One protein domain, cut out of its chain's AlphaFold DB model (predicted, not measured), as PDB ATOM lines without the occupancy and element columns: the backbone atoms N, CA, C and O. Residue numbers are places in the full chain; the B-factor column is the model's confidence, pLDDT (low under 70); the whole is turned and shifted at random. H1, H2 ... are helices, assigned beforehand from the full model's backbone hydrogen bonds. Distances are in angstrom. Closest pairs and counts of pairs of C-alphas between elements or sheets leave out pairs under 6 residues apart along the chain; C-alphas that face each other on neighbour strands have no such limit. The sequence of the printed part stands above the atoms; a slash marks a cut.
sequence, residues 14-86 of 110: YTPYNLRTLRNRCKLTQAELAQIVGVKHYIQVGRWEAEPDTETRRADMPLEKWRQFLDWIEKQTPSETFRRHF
ATOM      1  N   TYR A  14     -28.245  12.944 -12.931       68.25
ATOM      2  CA  TYR A  14     -29.360  12.081 -12.543       68.25
ATOM      3  C   TYR A  14     -28.797  10.722 -12.099       68.25
ATOM      4  O   TYR A  14     -28.372   9.918 -12.924       68.25
ATOM      5  N   THR A  15     -28.760  10.486 -10.787       75.31
ATOM      6  CA  THR A  15     -28.409   9.183 -10.213       75.31
ATOM      7  C   THR A  15     -29.476   8.751  -9.200       75.31
ATOM      8  O   THR A  15     -30.020   9.602  -8.483       75.31
ATOM      9  N   PRO A  16     -29.754   7.440  -9.070       78.88
ATOM     10  CA  PRO A  16     -30.650   6.901  -8.040       78.88
ATOM     11  C   PRO A  16     -30.300   7.379  -6.622       78.88
ATOM     12  O   PRO A  16     -31.172   7.665  -5.795       78.88
ATOM     13  N   TYR A  17     -29.002   7.531  -6.348       80.88
ATOM     14  CA  TYR A  17     -28.487   8.043  -5.083       80.88
ATOM     15  C   TYR A  17     -28.896   9.502  -4.822       80.88
ATOM     16  O   TYR A  17     -29.333   9.830  -3.712       80.88
ATOM     17  N   ASN A  18     -28.813  10.365  -5.836       80.06
ATOM     18  CA  ASN A  18     -29.202  11.770  -5.721       80.06
ATOM     19  C   ASN A  18     -30.708  11.917  -5.484       80.06
ATOM     20  O   ASN A  18     -31.111  12.677  -4.603       80.06
ATOM     21  N   LEU A  19     -31.538  11.141  -6.191       81.94
ATOM     22  CA  LEU A  19     -32.992  11.132  -5.994       81.94
ATOM     23  C   LEU A  19     -33.361  10.772  -4.545       81.94
ATOM     24  O   LEU A  19     -34.104  11.507  -3.888       81.94
ATOM     25  N   ARG A  20     -32.773   9.692  -4.016       83.44
ATOM     26  CA  ARG A  20     -32.963   9.246  -2.627       83.44
ATOM     27  C   ARG A  20     -32.500  10.286  -1.612       83.44
ATOM     28  O   ARG A  20     -33.187  10.555  -0.624       83.44
ATOM     29  N   THR A  21     -31.357  10.914  -1.869       82.81
ATOM     30  CA  THR A  21     -30.806  11.968  -1.010       82.81
ATOM     31  C   THR A  21     -31.715  13.197  -0.969       82.81
ATOM     32  O   THR A  21     -32.007  13.700   0.119       82.81
ATOM     33  N   LEU A  22     -32.213  13.662  -2.118       82.12
ATOM     34  CA  LEU A  22     -33.137  14.798  -2.198       82.12
ATOM     35  C   LEU A  22     -34.460  14.497  -1.496       82.12
ATOM     36  O   LEU A  22     -34.904  15.286  -0.661       82.12
ATOM     37  N   ARG A  23     -35.044  13.322  -1.758       86.12
ATOM     38  CA  ARG A  23     -36.278  12.877  -1.106       86.12
ATOM     39  C   ARG A  23     -36.143  12.902   0.420       86.12
ATOM     40  O   ARG A  23     -36.984  13.483   1.104       86.12
ATOM     41  N   ASN A  24     -35.056  12.339   0.952       84.38
ATOM     42  CA  ASN A  24     -34.793  12.305   2.393       84.38
ATOM     43  C   ASN A  24     -34.586  13.707   2.990       84.38
ATOM     44  O   ASN A  24     -35.084  13.993   4.078       84.38
ATOM     45  N   ARG A  25     -33.894  14.608   2.281       79.81
ATOM     46  CA  ARG A  25     -33.680  15.996   2.732       79.81
ATOM     47  C   ARG A  25     -34.975  16.807   2.763       79.81
ATOM     48  O   ARG A  25     -35.186  17.574   3.701       79.81
ATOM     49  N   CYS A  26     -35.854  16.595   1.785       79.12
ATOM     50  CA  CYS A  26     -37.195  17.174   1.746       79.12
ATOM     51  C   CYS A  26     -38.188  16.466   2.686       79.12
ATOM     52  O   CYS A  26     -39.320  16.923   2.806       79.12
ATOM     53  N   LYS A  27     -37.767  15.388   3.369       84.38
ATOM     54  CA  LYS A  27     -38.600  14.538   4.237       84.38
ATOM     55  C   LYS A  27     -39.843  13.981   3.533       84.38
ATOM     56  O   LYS A  27     -40.892  13.849   4.152       84.38
ATOM     57  N   LEU A  28     -39.708  13.649   2.253       84.44
ATOM     58  CA  LEU A  28     -40.785  13.089   1.446       84.44
ATOM     59  C   LEU A  28     -40.795  11.560   1.514       84.44
ATOM     60  O   LEU A  28     -39.756  10.890   1.500       84.44
ATOM     61  N   THR A  29     -41.986  10.982   1.516       88.31
ATOM     62  CA  THR A  29     -42.189   9.554   1.260       88.31
ATOM     63  C   THR A  29     -42.132   9.258  -0.245       88.31
ATOM     64  O   THR A  29     -42.287  10.147  -1.086       88.31
ATOM     65  N   GLN A  30     -41.922   7.992  -0.619       87.00
ATOM     66  CA  GLN A  30     -41.992   7.569  -2.028       87.00
ATOM     67  C   GLN A  30     -43.377   7.826  -2.640       87.00
ATOM     68  O   GLN A  30     -43.482   8.120  -3.828       87.00
ATOM     69  N   ALA A  31     -44.436   7.743  -1.828       85.88
ATOM     70  CA  ALA A  31     -45.800   8.013  -2.261       85.88
ATOM     71  C   ALA A  31     -46.022   9.502  -2.547       85.88
ATOM     72  O   ALA A  31     -46.604   9.838  -3.574       85.88
ATOM     73  N   GLU A  32     -45.514  10.394  -1.696       85.81
ATOM     74  CA  GLU A  32     -45.581  11.841  -1.934       85.81
ATOM     75  C   GLU A  32     -44.755  12.250  -3.152       85.81
ATOM     76  O   GLU A  32     -45.228  13.026  -3.979       85.81
ATOM     77  N   LEU A  33     -43.556  11.683  -3.320       85.50
ATOM     78  CA  LEU A  33     -42.759  11.923  -4.522       85.50
ATOM     79  C   LEU A  33     -43.519  11.471  -5.774       85.50
ATOM     80  O   LEU A  33     -43.609  12.234  -6.732       85.50
ATOM     81  N   ALA A  34     -44.128  10.278  -5.747       87.56
ATOM     82  CA  ALA A  34     -44.957   9.780  -6.842       87.56
ATOM     83  C   ALA A  34     -46.140  10.711  -7.147       87.56
ATOM     84  O   ALA A  34     -46.427  10.949  -8.315       87.56
ATOM     85  N   GLN A  35     -46.785  11.291  -6.131       86.88
ATOM     86  CA  GLN A  35     -47.853  12.276  -6.327       86.88
ATOM     87  C   GLN A  35     -47.336  13.563  -6.983       86.88
ATOM     88  O   GLN A  35     -47.940  14.030  -7.946       86.88
ATOM     89  N   ILE A  36     -46.196  14.096  -6.526       84.94
ATOM     90  CA  ILE A  36     -45.575  15.315  -7.079       84.94
ATOM     91  C   ILE A  36     -45.241  15.138  -8.563       84.94
ATOM     92  O   ILE A  36     -45.481  16.035  -9.369       84.94
ATOM     93  N   VAL A  37     -44.711  13.972  -8.934       84.88
ATOM     94  CA  VAL A  37     -44.349  13.674 -10.324       84.88
ATOM     95  C   VAL A  37     -45.503  13.072 -11.131       84.88
ATOM     96  O   VAL A  37     -45.338  12.759 -12.308       84.88
ATOM     97  N   GLY A  38     -46.682  12.878 -10.538       85.81
ATOM     98  CA  GLY A  38     -47.853  12.319 -11.218       85.81
ATOM     99  C   GLY A  38     -47.670  10.872 -11.691       85.81
ATOM    100  O   GLY A  38     -48.041  10.535 -12.815       85.81
ATOM    101  N   VAL A  39     -47.055  10.025 -10.870       85.44
ATOM    102  CA  VAL A  39     -46.908   8.588 -11.111       85.44
ATOM    103  C   VAL A  39     -47.929   7.796 -10.305       85.44
ATOM    104  O   VAL A  39     -48.139   8.031  -9.119       85.44
ATOM    105  N   LYS A  40     -48.545   6.811 -10.964       80.06
ATOM    106  CA  LYS A  40     -49.658   6.023 -10.420       80.06
ATOM    107  C   LYS A  40     -49.258   5.096  -9.264       80.06
ATOM    108  O   LYS A  40     -50.074   4.838  -8.387       80.06
ATOM    109  N   HIS A  41     -48.020   4.595  -9.250       82.12
ATOM    110  CA  HIS A  41     -47.548   3.638  -8.245       82.12
ATOM    111  C   HIS A  41     -46.238   4.094  -7.595       82.12
ATOM    112  O   HIS A  41     -45.219   4.220  -8.268       82.12
ATOM    113  N   TYR A  42     -46.231   4.244  -6.267       81.25
ATOM    114  CA  TYR A  42     -45.034   4.611  -5.492       81.25
ATOM    115  C   TYR A  42     -43.879   3.605  -5.640       81.25
ATOM    116  O   TYR A  42     -42.715   3.977  -5.542       81.25
ATOM    117  N   ILE A  43     -44.191   2.340  -5.953       82.81
ATOM    118  CA  ILE A  43     -43.209   1.287  -6.256       82.81
ATOM    119  C   ILE A  43     -42.275   1.703  -7.400       82.81
ATOM    120  O   ILE A  43     -41.106   1.327  -7.402       82.81
ATOM    121  N   GLN A  44     -42.759   2.505  -8.353       83.38
ATOM    122  CA  GLN A  44     -41.951   3.011  -9.458       83.38
ATOM    123  C   GLN A  44     -40.852   3.969  -8.978       83.38
ATOM    124  O   GLN A  44     -39.736   3.894  -9.477       83.38
ATOM    125  N   VAL A  45     -41.118   4.778  -7.946       84.00
ATOM    126  CA  VAL A  45     -40.093   5.611  -7.293       84.00
ATOM    127  C   VAL A  45     -39.033   4.738  -6.629       84.00
ATOM    128  O   VAL A  45     -37.843   5.002  -6.767       84.00
ATOM    129  N   GLY A  46     -39.444   3.641  -5.987       83.62
ATOM    130  CA  GLY A  46     -38.505   2.672  -5.420       83.62
ATOM    131  C   GLY A  46     -37.606   2.002  -6.464       83.62
ATOM    132  O   GLY A  46     -36.465   1.677  -6.154       83.62
ATOM    133  N   ARG A  47     -38.083   1.839  -7.705       83.69
ATOM    134  CA  ARG A  47     -37.266   1.356  -8.834       83.69
ATOM    135  C   ARG A  47     -36.279   2.410  -9.336       83.69
ATOM    136  O   ARG A  47     -35.178   2.045  -9.724       83.69
ATOM    137  N   TRP A  48     -36.654   3.690  -9.285       85.75
ATOM    138  CA  TRP A  48     -35.771   4.813  -9.619       85.75
ATOM    139  C   TRP A  48     -34.671   5.040  -8.577       85.75
ATOM    140  O   TRP A  48     -33.600   5.529  -8.913       85.75
ATOM    141  N   GLU A  49     -34.935   4.706  -7.311       81.88
ATOM    142  CA  GLU A  49     -33.964   4.788  -6.210       81.88
ATOM    143  C   GLU A  49     -33.092   3.523  -6.065       81.88
ATOM    144  O   GLU A  49     -32.152   3.528  -5.266       81.88
ATOM    145  N   ALA A  50     -33.400   2.442  -6.793       79.00
ATOM    146  CA  ALA A  50     -32.693   1.168  -6.689       79.00
ATOM    147  C   ALA A  50     -31.287   1.234  -7.311       79.00
ATOM    148  O   ALA A  50     -31.069   1.874  -8.338       79.00
ATOM    149  N   GLU A  51     -30.330   0.550  -6.681       64.62
ATOM    150  CA  GLU A  51     -28.942   0.505  -7.144       64.62
ATOM    151  C   GLU A  51     -28.769  -0.346  -8.415       64.62
ATOM    152  O   GLU A  51     -29.499  -1.327  -8.620       64.62
ATOM    153  N   PRO A  52     -27.781  -0.000  -9.265       58.97
ATOM    154  CA  PRO A  52     -27.574  -0.577 -10.590       58.97
ATOM    155  C   PRO A  52     -27.025  -2.008 -10.568       58.97
ATOM    156  O   PRO A  52     -26.476  -2.439 -11.568       58.97
ATOM    157  N   ASP A  53     -27.182  -2.761  -9.481       59.28
ATOM    158  CA  ASP A  53     -26.811  -4.180  -9.400       59.28
ATOM    159  C   ASP A  53     -28.045  -5.100  -9.465       59.28
ATOM    160  O   ASP A  53     -27.954  -6.272  -9.812       59.28
ATOM    161  N   THR A  54     -29.258  -4.572  -9.241       58.41
ATOM    162  CA  THR A  54     -30.481  -5.398  -9.219       58.41
ATOM    163  C   THR A  54     -31.172  -5.374 -10.584       58.41
ATOM    164  O   THR A  54     -32.115  -4.619 -10.807       58.41
ATOM    165  N   GLU A  55     -30.670  -6.161 -11.537       55.78
ATOM    166  CA  GLU A  55     -31.083  -6.173 -12.957       55.78
ATOM    167  C   GLU A  55     -32.605  -6.306 -13.189       55.78
ATOM    168  O   GLU A  55     -33.161  -5.692 -14.093       55.78
ATOM    169  N   THR A  56     -33.326  -6.995 -12.304       55.41
ATOM    170  CA  THR A  56     -34.772  -7.260 -12.433       55.41
ATOM    171  C   THR A  56     -35.704  -6.148 -11.930       55.41
ATOM    172  O   THR A  56     -36.919  -6.249 -12.104       55.41
ATOM    173  N   ARG A  57     -35.191  -5.088 -11.286       58.12
ATOM    174  CA  ARG A  57     -36.022  -4.016 -10.686       58.12
ATOM    175  C   ARG A  57     -35.645  -2.605 -11.134       58.12
ATOM    176  O   ARG A  57     -36.133  -1.643 -10.544       58.12
ATOM    177  N   ARG A  58     -34.816  -2.473 -12.172       65.38
ATOM    178  CA  ARG A  58     -34.350  -1.172 -12.666       65.38
ATOM    179  C   ARG A  58     -35.440  -0.451 -13.446       65.38
ATOM    180  O   ARG A  58     -36.129  -1.040 -14.277       65.38
ATOM    181  N   ALA A  59     -35.575   0.837 -13.179       69.12
ATOM    182  CA  ALA A  59     -36.227   1.767 -14.079       69.12
ATOM    183  C   ALA A  59     -35.502   3.100 -13.951       69.12
ATOM    184  O   ALA A  59     -35.233   3.545 -12.837       69.12
ATOM    185  N   ASP A  60     -35.225   3.748 -15.072       74.50
ATOM    186  CA  ASP A  60     -34.820   5.143 -15.056       74.50
ATOM    187  C   ASP A  60     -36.059   6.034 -14.925       74.50
ATOM    188  O   ASP A  60     -37.147   5.743 -15.437       74.50
ATOM    189  N   MET A  61     -35.907   7.127 -14.194       80.25
ATOM    190  CA  MET A  61     -36.883   8.196 -14.137       80.25
ATOM    191  C   MET A  61     -36.739   9.018 -15.417       80.25
ATOM    192  O   MET A  61     -35.639   9.483 -15.725       80.25
ATOM    193  N   PRO A  62     -37.832   9.253 -16.156       82.94
ATOM    194  CA  PRO A  62     -37.794  10.149 -17.300       82.94
ATOM    195  C   PRO A  62     -37.297  11.545 -16.900       82.94
ATOM    196  O   PRO A  62     -37.701  12.082 -15.862       82.94
ATOM    197  N   LEU A  63     -36.478  12.165 -17.753       77.94
ATOM    198  CA  LEU A  63     -35.885  13.487 -17.506       77.94
ATOM    199  C   LEU A  63     -36.943  14.567 -17.216       77.94
ATOM    200  O   LEU A  63     -36.720  15.462 -16.403       77.94
ATOM    201  N   GLU A  64     -38.111  14.477 -17.852       80.38
ATOM    202  CA  GLU A  64     -39.241  15.387 -17.632       80.38
ATOM    203  C   GLU A  64     -39.749  15.335 -16.186       80.38
ATOM    204  O   GLU A  64     -39.966  16.370 -15.555       80.38
ATOM    205  N   LYS A  65     -39.873  14.126 -15.626       84.56
ATOM    206  CA  LYS A  65     -40.307  13.908 -14.239       84.56
ATOM    207  C   LYS A  65     -39.253  14.412 -13.259       84.56
ATOM    208  O   LYS A  65     -39.592  15.007 -12.239       84.56
ATOM    209  N   TRP A  66     -37.979  14.201 -13.580       82.62
ATOM    210  CA  TRP A  66     -36.865  14.722 -12.792       82.62
ATOM    211  C   TRP A  66     -36.880  16.257 -12.735       82.62
ATOM    212  O   TRP A  66     -36.828  16.836 -11.652       82.62
ATOM    213  N   ARG A  67     -37.055  16.926 -13.882       81.88
ATOM    214  CA  ARG A  67     -37.199  18.392 -13.948       81.88
ATOM    215  C   ARG A  67     -38.400  18.893 -13.148       81.88
ATOM    216  O   ARG A  67     -38.270  19.880 -12.433       81.88
ATOM    217  N   GLN A  68     -39.537  18.199 -13.224       84.00
ATOM    218  CA  GLN A  68     -40.734  18.530 -12.446       84.00
ATOM    219  C   GLN A  68     -40.477  18.459 -10.932       84.00
ATOM    220  O   GLN A  68     -40.916  19.333 -10.185       84.00
ATOM    221  N   PHE A  69     -39.739  17.444 -10.475       84.12
ATOM    222  CA  PHE A  69     -39.369  17.313  -9.068       84.12
ATOM    223  C   PHE A  69     -38.423  18.433  -8.613       84.12
ATOM    224  O   PHE A  69     -38.634  19.019  -7.552       84.12
ATOM    225  N   LEU A  70     -37.425  18.782  -9.428       82.75
ATOM    226  CA  LEU A  70     -36.507  19.888  -9.137       82.75
ATOM    227  C   LEU A  70     -37.221  21.244  -9.066       82.75
ATOM    228  O   LEU A  70     -36.972  22.008  -8.136       82.75
ATOM    229  N   ASP A  71     -38.139  21.519  -9.992       82.62
ATOM    230  CA  ASP A  71     -38.955  22.739  -9.985       82.62
ATOM    231  C   ASP A  71     -39.816  22.840  -8.712       82.62
ATOM    232  O   ASP A  71     -39.897  23.897  -8.083       82.62
ATOM    233  N   TRP A  72     -40.394  21.719  -8.269       84.25
ATOM    234  CA  TRP A  72     -41.103  21.660  -6.992       84.25
ATOM    235  C   TRP A  72     -40.173  21.959  -5.807       84.25
ATOM    236  O   TRP A  72     -40.536  22.756  -4.942       84.25
ATOM    237  N   ILE A  73     -38.963  21.387  -5.775       80.69
ATOM    238  CA  ILE A  73     -37.975  21.660  -4.716       80.69
ATOM    239  C   ILE A  73     -37.588  23.143  -4.700       80.69
ATOM    240  O   ILE A  73     -37.514  23.741  -3.625       80.69
ATOM    241  N   GLU A  74     -37.368  23.760  -5.862       77.25
ATOM    242  CA  GLU A  74     -37.069  25.192  -5.960       77.25
ATOM    243  C   GLU A  74     -38.220  26.057  -5.453       77.25
ATOM    244  O   GLU A  74     -37.979  27.009  -4.720       77.25
ATOM    245  N   LYS A  75     -39.474  25.700  -5.745       75.12
ATOM    246  CA  LYS A  75     -40.650  26.402  -5.204       75.12
ATOM    247  C   LYS A  75     -40.782  26.257  -3.687       75.12
ATOM    248  O   LYS A  75     -41.228  27.186  -3.017       75.12
ATOM    249  N   GLN A  76     -40.388  25.108  -3.137       69.56
ATOM    250  CA  GLN A  76     -40.372  24.850  -1.691       69.56
ATOM    251  C   GLN A  76     -39.178  25.480  -0.974       69.56
ATOM    252  O   GLN A  76     -39.207  25.659   0.245       69.56
ATOM    253  N   THR A  77     -38.120  25.814  -1.710       58.62
ATOM    254  CA  THR A  77     -36.976  26.550  -1.191       58.62
ATOM    255  C   THR A  77     -37.281  28.024  -1.416       58.62
ATOM    256  O   THR A  77     -37.081  28.495  -2.528       58.62
ATOM    257  N   PRO A  78     -37.779  28.791  -0.425       51.53
ATOM    258  CA  PRO A  78     -37.953  30.222  -0.608       51.53
ATOM    259  C   PRO A  78     -36.568  30.822  -0.832       51.53
ATOM    260  O   PRO A  78     -35.825  31.104   0.111       51.53
ATOM    261  N   SER A  79     -36.193  30.954  -2.099       47.56
ATOM    262  CA  SER A  79     -35.017  31.674  -2.508       47.56
ATOM    263  C   SER A  79     -35.229  33.098  -2.007       47.56
ATOM    264  O   SER A  79     -36.204  33.785  -2.322       47.56
ATOM    265  N   GLU A  80     -34.336  33.521  -1.117       50.75
ATOM    266  CA  GLU A  80     -34.282  34.868  -0.543       50.75
ATOM    267  C   GLU A  80     -34.324  35.979  -1.605       50.75
ATOM    268  O   GLU A  80     -34.586  37.131  -1.275       50.75
ATOM    269  N   THR A  81     -34.117  35.651  -2.879       46.81
ATOM    270  CA  THR A  81     -34.254  36.535  -4.033       46.81
ATOM    271  C   THR A  81     -35.681  37.056  -4.222       46.81
ATOM    272  O   THR A  81     -35.846  38.247  -4.479       46.81
ATOM    273  N   PHE A  82     -36.723  36.244  -4.005       45.03
ATOM    274  CA  PHE A  82     -38.114  36.710  -4.156       45.03
ATOM    275  C   PHE A  82     -38.581  37.586  -2.980       45.03
ATOM    276  O   PHE A  82     -39.433  38.458  -3.137       45.03
ATOM    277  N   ARG A  83     -37.956  37.436  -1.802       46.59
ATOM    278  CA  ARG A  83     -38.173  38.339  -0.658       46.59
ATOM    279  C   ARG A  83     -37.595  39.737  -0.868       46.59
ATOM    280  O   ARG A  83     -38.065  40.665  -0.221       46.59
ATOM    281  N   ARG A  84     -36.590  39.899  -1.737       48.38
ATOM    282  CA  ARG A  84     -35.919  41.192  -1.948       48.38
ATOM    283  C   ARG A  84     -36.579  42.079  -2.992       48.38
ATOM    284  O   ARG A  84     -36.366  43.284  -2.948       48.38
ATOM    285  N   HIS A  85     -37.355  41.511  -3.911       50.25
ATOM    286  CA  HIS A  85     -37.907  42.283  -5.025       50.25
ATOM    287  C   HIS A  85     -39.323  42.826  -4.767       50.25
ATOM    288  O   HIS A  85     -39.698  43.823  -5.371       50.25
ATOM    289  N   PHE A  86     -40.093  42.223  -3.849       50.19
ATOM    290  CA  PHE A  86     -41.515  42.561  -3.668       50.19
ATOM    291  C   PHE A  86     -41.955  42.892  -2.231       50.19
ATOM    292  O   PHE A  86     -43.150  43.028  -1.987       50.19
TER     293      PHE A  86
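AT A GLANCE: This is residues 14 to 86 of the 110 residues of the protein "Putative phage associated protein" of Neisseria gonorrhoeae (UniProt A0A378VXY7). Four helices, H1 to H4, gather into a small compact body in which H2 bridges H3 and H4, about perpendicular to both, while H1 covers the side of the core across from H2. Beyond the last residue of H4 a thin tail, residues 78 to 86 with the short helix H5, sticks out and makes much of the length; at the opposite end residues 49 to 62 form a long loop between H3 and H4. You have 73 residues with five named helices, H1 to H5 in chain order, and no named strand: the class is all helix. The whole is only just loose, close to compact, with a radius of gyration of the C-alphas of 13.9 A and spans of 51 by 22 by 21 A.

IN THESE COORDINATES: Find C-alpha 16 at (-30.650, 6.901, -8.040); from there H1 runs through residues 16 to 25, 14.4 A from first to last C-alpha. Next come H2, residues 30 to 36, 9.9 A long, and H3, residues 42 to 48, 10.1 A long. Look for C-alpha 63 at (-35.885, 13.487, -17.506), where H4, the longest helix, begins; it covers residues 63 to 76 and 20.0 A. H5, residues 80 to 85, is 9.4 A long and ends at C-alpha 85, at (-37.907, 42.283, -5.025).

HOW THE PARTS SIT: Start at H1, which is close to H3 but not clearly touching it: the closest C-alphas, of Pro 16 and Trp 48, are 5.8 A apart, and the two run opposite ways at a steep tilt of 51 degrees. H1 is also close to H2 but not clearly touching it, with C-alphas 23 and 33 the closest at 7.4 A. H1 and H4 are near each other, with 8 pairs of C-alphas within 10 A. Move on to H2, which touches H3 about perpendicular, at 84 degrees; the closest C-alphas, of Ala 31 and Tyr 42, are 4.8 A apart. H2 also touches H4, which meets it with residues 68 to 72 alone, at 86 degrees, about perpendicular; here the C-alphas of Ile 36 and Phe 69 come closest, at 6.8 A. H3 and H4 are apart, and H5 is apart from H1, H2, H3 and H4. In the backbones of H1, H2, H3 and H4 every O i to N i+4 pair is within hydrogen-bond range; in H5 it is 1 of 2.

THE WHOLE: The two C-alphas farthest apart are those of Thr 56 and Phe 86, at 51.0 A. Set aside residues 78 to 86, which stand free, and the body spans 35 by 22 by 20 A. The printed part has no cut; the link from H3 to H4 is long, and the other three are tight. In the B-factor column, residue 14, residues 51 to 59 and residues 76 to 86 are under 70, and the mean of the printed part is 75.0.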